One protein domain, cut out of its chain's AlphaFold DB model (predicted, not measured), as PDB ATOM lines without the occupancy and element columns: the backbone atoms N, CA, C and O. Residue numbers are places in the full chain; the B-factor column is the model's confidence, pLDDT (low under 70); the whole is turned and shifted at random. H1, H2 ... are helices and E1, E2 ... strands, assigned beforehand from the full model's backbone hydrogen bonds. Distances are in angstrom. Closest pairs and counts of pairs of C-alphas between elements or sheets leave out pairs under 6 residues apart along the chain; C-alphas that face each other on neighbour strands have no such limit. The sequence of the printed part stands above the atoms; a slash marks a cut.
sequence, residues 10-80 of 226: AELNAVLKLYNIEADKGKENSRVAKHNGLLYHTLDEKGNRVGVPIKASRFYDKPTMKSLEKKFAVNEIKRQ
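What this domain is: This is residues 10 to 80 of the 226 residues of an uncharacterized protein of Flavobacterium rakeshii (UniProt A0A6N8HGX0). A small twisted wall of three strands, E1, E2 and E3, has the short helix H1 beside its edge strand E1 and the little helix H2 near one end of the strands. The long helix H3 reaches away from the sheet as an arm, and its residues 73 to 80 stand free. The printed part has 71 residues, with three named helices and three named strands in the order H1, E1, H2, E2, E3, H3; the sheet's order is E1, E2, E3, antiparallel throughout. The class is mixed, helices and strands. The whole is only just compact, close to loose, with a radius of gyration of the C-alphas of 12.9 A and spans of 36 by 28 by 25 A.

Where its parts are: H1, residues 10 to 17, begins at C-alpha 10 at (191.167, 275.848, 100.921) and is 10.3 A long from first to last C-alpha. E1 is residues 21 to 24, 9.9 A, and H2 is residues 31 to 34, 5.1 A. E2, residues 39 to 43, is 12.7 A long and begins at C-alpha 39 at (202.432, 280.984, 106.925). E3, residues 49 to 55, is 14.5 A long. H3, residues 65 to 80, is 22.5 A long and ends at C-alpha 80 at (184.734, 277.778, 84.198).

How they stand to each other: E1 and E2 are antiparallel neighbours at 144 degrees, with N 22 and O 41 within hydrogen-bond range at 2.9 A, and N 24 and O 39 at 2.8 A. E2 and E3 form a hairpin, antiparallel at 156 degrees, with N 40 and O 54 within hydrogen-bond range at 2.8 A. The sheet is only just strongly twisted, its C-alphas up to 4.1 A off the best plane. H1 is on the sheet, but at the sheet's level, with a height of 3.0 A; its closest C-alphas to E1 are those of Asn 13 and Glu 22, 5.7 A apart. H2 only grazes the sheet with residues 32 to 33; its closest C-alphas to E2 are those of Val 32 and Leu 39, 7.9 A apart. H3 is not on the sheet, and is apart from H1, H2, E1 and E2. H3 has a kink of 32 degrees near residue 74. In H1 every O i to N i+4 pair is within hydrogen-bond range, in H3 9 of 12 are, and H2 is too short for such a pair.

The domain as a whole: The two C-alphas farthest apart are those of Gly 51 and Gln 80, at 37.2 A. Without the free residues 73 to 80 the body spans 30 by 26 by 21 A. The printed part has no cut, and no link is long. The mean pLDDT of the printed part is 91.4, and no printed residue is under 70.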
ATOM      1  N   ALA A  10     191.473 277.239 100.661       93.31
ATOM      2  CA  ALA A  10     191.167 275.848 100.921       93.31
ATOM      3  C   ALA A  10     191.436 274.966  99.680       93.31
ATOM      4  O   ALA A  10     191.902 273.835  99.811       93.31
ATOM      5  N   GLU A  11     191.185 275.490  98.478       95.19
ATOM      6  CA  GLU A  11     191.566 274.855  97.207       95.19
ATOM      7  C   GLU A  11     193.071 274.936  96.943       95.19
ATOM      8  O   GLU A  11     193.665 273.965  96.483       95.19
ATOM      9  N   LEU A  12     193.715 276.058  97.281       95.12
ATOM     10  CA  LEU A  12     195.174 276.147  97.249       95.12
ATOM     11  C   LEU A  12     195.790 275.057  98.134       95.12
ATOM     12  O   LEU A  12     196.649 274.314  97.670       95.12
ATOM     13  N   ASN A  13     195.307 274.911  99.368       94.62
ATOM     14  CA  ASN A  13     195.763 273.875 100.289       94.62
ATOM     15  C   ASN A  13     195.504 272.462  99.767       94.62
ATOM     16  O   ASN A  13     196.305 271.583 100.052       94.62
ATOM     17  N   ALA A  14     194.454 272.228  98.973       94.06
ATOM     18  CA  ALA A  14     194.267 270.931  98.325       94.06
ATOM     19  C   ALA A  14     195.442 270.599  97.390       94.06
ATOM     20  O   ALA A  14     195.955 269.490  97.428       94.06
ATOM     21  N   VAL A  15     195.938 271.575  96.625       95.00
ATOM     22  CA  VAL A  15     197.132 271.384  95.785       95.00
ATOM     23  C   VAL A  15     198.404 271.292  96.625       95.00
ATOM     24  O   VAL A  15     199.252 270.455  96.341       95.00
ATOM     25  N   LEU A  16     198.569 272.152  97.635       93.88
ATOM     26  CA  LEU A  16     199.780 272.174  98.468       93.88
ATOM     27  C   LEU A  16     199.969 270.867  99.247       93.88
ATOM     28  O   LEU A  16     201.096 270.389  99.354       93.88
ATOM     29  N   LYS A  17     198.876 270.263  99.726       91.81
ATOM     30  CA  LYS A  17     198.908 269.002 100.478       91.81
ATOM     31  C   LYS A  17     199.441 267.829  99.661       91.81
ATOM     32  O   LYS A  17     200.085 266.968 100.240       91.81
ATOM     33  N   LEU A  18     199.276 267.836  98.334       89.75
ATOM     34  CA  LEU A  18     199.902 266.839  97.447       89.75
ATOM     35  C   LEU A  18     201.439 266.895  97.481       89.75
ATOM     36  O   LEU A  18     202.104 265.955  97.066       89.75
ATOM     37  N   TYR A  19     202.000 268.003  97.968       91.06
ATOM     38  CA  TYR A  19     203.434 268.230  98.129       91.06
ATOM     39  C   TYR A  19     203.831 268.381  99.604       91.06
ATOM     40  O   TYR A  19     204.865 268.981  99.890       91.06
ATOM     41  N   ASN A  20     203.008 267.891 100.540       92.12
ATOM     42  CA  ASN A  20     203.248 267.968 101.985       92.12
ATOM     43  C   ASN A  20     203.472 269.401 102.494       92.12
ATOM     44  O   ASN A  20     204.319 269.659 103.350       92.12
ATOM     45  N   ILE A  21     202.714 270.357 101.953       93.56
ATOM     46  CA  ILE A  21     202.750 271.762 102.366       93.56
ATOM     47  C   ILE A  21     201.333 272.219 102.731       93.56
ATOM     48  O   ILE A  21     200.352 271.848 102.089       93.56
ATOM     49  N   GLU A  22     201.214 273.081 103.737       94.50
ATOM     50  CA  GLU A  22     199.967 273.761 104.091       94.50
ATOM     51  C   GLU A  22     200.192 275.267 104.219       94.50
ATOM     52  O   GLU A  22     201.155 275.709 104.844       94.50
ATOM     53  N   ALA A  23     199.285 276.062 103.651       94.56
ATOM     54  CA  ALA A  23     199.222 277.494 103.888       94.56
ATOM     55  C   ALA A  23     198.176 277.813 104.972       94.56
ATOM     56  O   ALA A  23     196.992 277.499 104.827       94.56
ATOM     57  N   ASP A  24     198.611 278.469 106.042       93.50
ATOM     58  CA  ASP A  24     197.815 278.792 107.225       93.50
ATOM     59  C   ASP A  24     197.741 280.309 107.458       93.50
ATOM     60  O   ASP A  24     198.748 281.018 107.389       93.50
ATOM     61  N   LYS A  25     196.543 280.816 107.770       91.25
ATOM     62  CA  LYS A  25     196.321 282.217 108.186       91.25
ATOM     63  C   LYS A  25     196.675 282.450 109.660       91.25
ATOM     64  O   LYS A  25     196.724 283.592 110.114       91.25
ATOM     65  N   GLY A  26     196.949 281.375 110.396       87.56
ATOM     66  CA  GLY A  26     197.136 281.395 111.836       87.56
ATOM     67  C   GLY A  26     195.799 281.439 112.575       87.56
ATOM     68  O   GLY A  26     194.737 281.649 111.992       87.56
ATOM     69  N   LYS A  27     195.857 281.245 113.897       88.31
ATOM     70  CA  LYS A  27     194.678 281.333 114.772       88.31
ATOM     71  C   LYS A  27     194.051 282.729 114.687       88.31
ATOM     72  O   LYS A  27     194.780 283.708 114.522       88.31
ATOM     73  N   GLU A  28     192.740 282.823 114.880       81.19
ATOM     74  CA  GLU A  28     191.939 284.052 114.728       81.19
ATOM     75  C   GLU A  28     192.501 285.257 115.512       81.19
ATOM     76  O   GLU A  28     192.567 286.367 114.995       81.19
ATOM     77  N   ASN A  29     193.064 285.020 116.701       85.88
ATOM     78  CA  ASN A  29     193.667 286.062 117.546       85.88
ATOM     79  C   ASN A  29     195.182 286.266 117.349       85.88
ATOM     80  O   ASN A  29     195.817 287.032 118.079       85.88
ATOM     81  N   SER A  30     195.795 285.584 116.381       88.50
ATOM     82  CA  SER A  30     197.235 285.670 116.131       88.50
ATOM     83  C   SER A  30     197.627 286.974 115.426       88.50
ATOM     84  O   SER A  30     196.855 287.557 114.665       88.50
ATOM     85  N   ARG A  31     198.881 287.415 115.610       85.88
ATOM     86  CA  ARG A  31     199.439 288.558 114.855       85.88
ATOM     87  C   ARG A  31     199.367 288.334 113.341       85.88
ATOM     88  O   ARG A  31     199.222 289.292 112.593       85.88
ATOM     89  N   VAL A  32     199.469 287.081 112.893       87.50
ATOM     90  CA  VAL A  32     199.383 286.721 111.472       87.50
ATOM     91  C   VAL A  32     197.983 287.013 110.943       87.50
ATOM     92  O   VAL A  32     197.868 287.771 109.985       87.50
ATOM     93  N   ALA A  33     196.939 286.515 111.610       87.12
ATOM     94  CA  ALA A  33     195.553 286.757 111.215       87.12
ATOM     95  C   ALA A  33     195.205 288.256 111.218       87.12
ATOM     96  O   ALA A  33     194.669 288.761 110.233       87.12
ATOM     97  N   LYS A  34     195.617 288.996 112.261       87.38
ATOM     98  CA  LYS A  34     195.396 290.454 112.371       87.38
ATOM     99  C   LYS A  34     195.985 291.255 111.208       87.38
ATOM    100  O   LYS A  34     195.418 292.263 110.807       87.38
ATOM    101  N   HIS A  35     197.115 290.814 110.661       86.69
ATOM    102  CA  HIS A  35     197.766 291.467 109.523       86.69
ATOM    103  C   HIS A  35     197.461 290.789 108.179       86.69
ATOM    104  O   HIS A  35     198.169 291.036 107.202       86.69
ATOM    105  N   ASN A  36     196.442 289.919 108.123       85.00
ATOM    106  CA  ASN A  36     196.099 289.103 106.953       85.00
ATOM    107  C   ASN A  36     197.329 288.393 106.340       85.00
ATOM    108  O   ASN A  36     197.518 288.316 105.122       85.00
ATOM    109  N   GLY A  37     198.226 287.944 107.220       89.94
ATOM    110  CA  GLY A  37     199.438 287.219 106.884       89.94
ATOM    111  C   GLY A  37     199.145 285.765 106.520       89.94
ATOM    112  O   GLY A  37     198.056 285.244 106.747       89.94
ATOM    113  N   LEU A  38     200.148 285.103 105.953       94.25
ATOM    114  CA  LEU A  38     200.072 283.693 105.593       94.25
ATOM    115  C   LEU A  38     201.396 283.016 105.953       94.25
ATOM    116  O   LEU A  38     202.474 283.576 105.719       94.25
ATOM    117  N   LEU A  39     201.311 281.839 106.557       94.25
ATOM    118  CA  LEU A  39     202.432 280.984 106.925       94.25
ATOM    119  C   LEU A  39     202.377 279.707 106.099       94.25
ATOM    120  O   LEU A  39     201.303 279.160 105.884       94.25
ATOM    121  N   TYR A  40     203.533 279.225 105.665       94.62
ATOM    122  CA  TYR A  40     203.671 277.940 104.999       94.62
ATOM    123  C   TYR A  40     204.320 276.950 105.959       94.62
ATOM    124  O   TYR A  40     205.409 277.207 106.475       94.62
ATOM    125  N   HIS A  41     203.631 275.842 106.194       95.12
ATOM    126  CA  HIS A  41     204.074 274.727 107.016       95.12
ATOM    127  C   HIS A  41     204.432 273.544 106.123       95.12
ATOM    128  O   HIS A  41     203.729 273.270 105.151       95.12
ATOM    129  N   THR A  42     205.492 272.829 106.478       95.12
ATOM    130  CA  THR A  42     205.742 271.473 105.986       95.12
ATOM    131  C   THR A  42     204.910 270.479 106.786       95.12
ATOM    132  O   THR A  42     204.695 270.676 107.984       95.12
ATOM    133  N   LEU A  43     204.426 269.436 106.121       92.94
ATOM    134  CA  LEU A  43     203.639 268.363 106.715       92.94
ATOM    135  C   LEU A  43     204.448 267.060 106.740       92.94
ATOM    136  O   LEU A  43     205.268 266.833 105.850       92.94
ATOM    137  N   ASP A  44     204.212 266.214 107.741       91.12
ATOM    138  CA  ASP A  44     204.646 264.814 107.713       91.12
ATOM    139  C   ASP A  44     203.724 263.958 106.825       91.12
ATOM    140  O   ASP A  44     202.719 264.428 106.286       91.12
ATOM    141  N   GLU A  45     204.048 262.670 106.698       85.69
ATOM    142  CA  GLU A  45     203.248 261.685 105.957       85.69
ATOM    143  C   GLU A  45     201.825 261.511 106.515       85.69
ATOM    144  O   GLU A  45     200.915 261.105 105.794       85.69
ATOM    145  N   LYS A  46     201.617 261.852 107.792       81.25
ATOM    146  CA  LYS A  46     200.321 261.806 108.483       81.25
ATOM    147  C   LYS A  46     199.542 263.121 108.351       81.25
ATOM    148  O   LYS A  46     198.420 263.216 108.843       81.25
ATOM    149  N   GLY A  47     200.104 264.134 107.688       83.88
ATOM    150  CA  GLY A  47     199.500 265.451 107.514       83.88
ATOM    151  C   GLY A  47     199.648 266.394 108.714       83.88
ATOM    152  O   GLY A  47     199.002 267.444 108.732       83.88
ATOM    153  N   ASN A  48     200.481 266.065 109.702       88.75
ATOM    154  CA  ASN A  48     200.774 266.932 110.841       88.75
ATOM    155  C   ASN A  48     201.832 267.969 110.477       88.75
ATOM    156  O   ASN A  48     202.765 267.697 109.727       88.75
ATOM    157  N   ARG A  49     201.724 269.166 111.057       93.00
ATOM    158  CA  ARG A  49     202.688 270.250 110.838       93.00
ATOM    159  C   ARG A  49     204.022 269.917 111.501       93.00
ATOM    160  O   ARG A  49     204.066 269.682 112.705       93.00
ATOM    161  N   VAL A  50     205.103 269.993 110.733       92.94
ATOM    162  CA  VAL A  50     206.474 269.754 111.202       92.94
ATOM    163  C   VAL A  50     207.345 270.969 110.912       92.94
ATOM    164  O   VAL A  50     207.180 271.636 109.890       92.94
ATOM    165  N   GLY A  51     208.292 271.246 111.807       91.38
ATOM    166  CA  GLY A  51     209.293 272.293 111.628       91.38
ATOM    167  C   GLY A  51     208.768 273.715 111.839       91.38
ATOM    168  O   GLY A  51     207.676 273.951 112.361       91.38
ATOM    169  N   VAL A  52     209.597 274.688 111.456       92.31
ATOM    170  CA  VAL A  52     209.308 276.113 111.647       92.31
ATOM    171  C   VAL A  52     208.568 276.665 110.424       92.31
ATOM    172  O   VAL A  52     209.070 276.534 109.307       92.31
ATOM    173  N   PRO A  53     207.413 277.335 110.600       93.62
ATOM    174  CA  PRO A  53     206.698 277.928 109.479       93.62
ATOM    175  C   PRO A  53     207.473 279.055 108.802       93.62
ATOM    176  O   PRO A  53     208.070 279.919 109.450       93.62
ATOM    177  N   ILE A  54     207.353 279.121 107.478       93.69
ATOM    178  CA  ILE A  54     207.931 280.186 106.660       93.69
ATOM    179  C   ILE A  54     206.853 281.224 106.348       93.69
ATOM    180  O   ILE A  54     205.784 280.913 105.826       93.69
ATOM    181  N   LYS A  55     207.133 282.497 106.642       93.25
ATOM    182  CA  LYS A  55     206.228 283.603 106.296       93.25
ATOM    183  C   LYS A  55     206.110 283.749 104.781       93.25
ATOM    184  O   LYS A  55     207.124 283.843 104.096       93.25
ATOM    185  N   ALA A  56     204.887 283.908 104.276       92.81
ATOM    186  CA  ALA A  56     204.613 284.117 102.856       92.81
ATOM    187  C   ALA A  56     205.395 285.299 102.251       92.81
ATOM    188  O   ALA A  56     205.803 285.260 101.096       92.81
ATOM    189  N   SER A  57     205.649 286.346 103.039       91.00
ATOM    190  CA  SER A  57     206.415 287.521 102.610       91.00
ATOM    191  C   SER A  57     207.910 287.264 102.393       91.00
ATOM    192  O   SER A  57     208.564 288.099 101.774       91.00
ATOM    193  N   ARG A  58     208.456 286.147 102.899       92.06
ATOM    194  CA  ARG A  58     209.863 285.766 102.694       92.06
ATOM    195  C   ARG A  58     210.113 285.097 101.347       92.06
ATOM    196  O   ARG A  58     211.258 285.053 100.914       92.06
ATOM    197  N   PHE A  59     209.081 284.578 100.686       89.81
ATOM    198  CA  PHE A  59     209.250 284.007  99.354       89.81
ATOM    199  C   PHE A  59     209.430 285.116  98.317       89.81
ATOM    200  O   PHE A  59     208.785 286.160  98.402       89.81
ATOM    201  N   TYR A  60     210.238 284.839  97.294       87.88
ATOM    202  CA  TYR A  60     210.488 285.751  96.175       87.88
ATOM    203  C   TYR A  60     209.191 286.234  95.504       87.88
ATOM    204  O   TYR A  60     208.980 287.432  95.333       87.88
ATOM    205  N   ASP A  61     208.268 285.308  95.226       84.38
ATOM    206  CA  ASP A  61     206.973 285.607  94.598       84.38
ATOM    207  C   ASP A  61     205.950 286.252  95.549       84.38
ATOM    208  O   ASP A  61     204.854 286.611  95.121       84.38
ATOM    209  N   LYS A  62     206.276 286.346  96.846       89.06
ATOM    210  CA  LYS A  62     205.420 286.874  97.916       89.06
ATOM    211  C   LYS A  62     203.958 286.393  97.804       89.06
ATOM    212  O   LYS A  62     203.071 287.250  97.697       89.06
ATOM    213  N   PRO A  63     203.678 285.068  97.863       88.94
ATOM    214  CA  PRO A  63     202.336 284.479  97.786       88.94
ATOM    215  C   PRO A  63     201.529 284.763  99.067       88.94
ATOM    216  O   PRO A  63     201.113 283.884  99.811       88.94
ATOM    217  N   THR A  64     201.360 286.043  99.356       92.31
ATOM    218  CA  THR A  64     200.605 286.614 100.464       92.31
ATOM    219  C   THR A  64     199.116 286.553 100.161       92.31
ATOM    220  O   THR A  64     198.725 286.490  98.991       92.31
ATOM    221  N   MET A  65     198.274 286.654 101.191       92.19
ATOM    222  CA  MET A  65     196.821 286.589 101.021       92.19
ATOM    223  C   MET A  65     196.312 287.582  99.962       92.19
ATOM    224  O   MET A  65     195.620 287.182  99.032       92.19
ATOM    225  N   LYS A  66     196.786 288.835  99.997       91.25
ATOM    226  CA  LYS A  66     196.445 289.876  99.009       91.25
ATOM    227  C   LYS A  66     196.786 289.487  97.563       91.25
ATOM    228  O   LYS A  66     196.040 289.801  96.639       91.25
ATOM    229  N   SER A  67     197.929 288.834  97.338       91.94
ATOM    230  CA  SER A  67     198.323 288.372  95.997       91.94
ATOM    231  C   SER A  67     197.470 287.192  95.521       91.94
ATOM    232  O   SER A  67     197.112 287.113  94.346       91.94
ATOM    233  N   LEU A  68     197.105 286.304  96.450       93.25
ATOM    234  CA  LEU A  68     196.293 285.127  96.175       93.25
ATOM    235  C   LEU A  68     194.850 285.512  95.858       93.25
ATOM    236  O   LEU A  68     194.312 284.992  94.893       93.25
ATOM    237  N   GLU A  69     194.261 286.466  96.576       93.56
ATOM    238  CA  GLU A  69     192.898 286.961  96.324       93.56
ATOM    239  C   GLU A  69     192.738 287.539  94.914       93.56
ATOM    240  O   GLU A  69     191.799 287.188  94.199       93.56
ATOM    241  N   LYS A  70     193.706 288.343  94.452       93.44
ATOM    242  CA  LYS A  70     193.729 288.824  93.060       93.44
ATOM    243  C   LYS A  70     193.757 287.664  92.067       93.44
ATOM    244  O   LYS A  70     193.062 287.682  91.054       93.44
ATOM    245  N   LYS A  71     194.558 286.641  92.366       93.06
ATOM    246  CA  LYS A  71     194.660 285.447  91.530       93.06
ATOM    247  C   LYS A  71     193.377 284.618  91.557       93.06
ATOM    248  O   LYS A  71     193.000 284.092  90.515       93.06
ATOM    249  N   PHE A  72     192.697 284.522  92.699       94.94
ATOM    250  CA  PHE A  72     191.429 283.812  92.835       94.94
ATOM    251  C   PHE A  72     190.374 284.394  91.893       94.94
ATOM    252  O   PHE A  72     189.771 283.640  91.139       94.94
ATOM    253  N   ALA A  73     190.224 285.722  91.855       94.69
ATOM    254  CA  ALA A  73     189.271 286.383  90.963       94.69
ATOM    255  C   ALA A  73     189.541 286.069  89.479       94.69
ATOM    256  O   ALA A  73     188.635 285.698  88.735       94.69
ATOM    257  N   VAL A  74     190.807 286.140  89.055       94.81
ATOM    258  CA  VAL A  74     191.206 285.814  87.673       94.81
ATOM    259  C   VAL A  74     190.990 284.330  87.362       94.81
ATOM    260  O   VAL A  74     190.534 283.971  86.275       94.81
ATOM    261  N   ASN A  75     191.325 283.452  88.306       95.56
ATOM    262  CA  ASN A  75     191.191 282.010  88.147       95.56
ATOM    263  C   ASN A  75     189.731 281.557  88.101       95.56
ATOM    264  O   ASN A  75     189.446 280.596  87.391       95.56
ATOM    265  N   GLU A  76     188.824 282.235  88.812       94.56
ATOM    266  CA  GLU A  76     187.394 281.915  88.813       94.56
ATOM    267  C   GLU A  76     186.830 281.981  87.402       94.56
ATOM    268  O   GLU A  76     186.142 281.059  86.988       94.56
ATOM    269  N   ILE A  77     187.202 283.001  86.630       94.94
ATOM    270  CA  ILE A  77     186.770 283.151  85.238       94.94
ATOM    271  C   ILE A  77     187.450 282.094  84.356       94.94
ATOM    272  O   ILE A  77     186.788 281.374  83.612       94.94
ATOM    273  N   LYS A  78     188.777 281.947  84.475       93.94
ATOM    274  CA  LYS A  78     189.578 281.061  83.609       93.94
ATOM    275  C   LYS A  78     189.243 279.578  83.734       93.94
ATOM    276  O   LYS A  78     189.518 278.830  82.803       93.94
ATOM    277  N   ARG A  79     188.741 279.130  84.887       93.88
ATOM    278  CA  ARG A  79     188.477 277.704  85.123       93.88
ATOM    279  C   ARG A  79     187.082 277.257  84.704       93.88
ATOM    280  O   ARG A  79     186.865 276.053  84.642       93.88
ATOM    281  N   GLN A  80     186.135 278.167  84.434       92.56
ATOM    282  CA  GLN A  80     184.734 277.778  84.198       92.56
ATOM    283  C   GLN A  80     184.578 276.776  83.049       92.56
ATOM    284  O   GLN A  80     183.796 275.835  83.168       92.56
TER     285      GLN A  80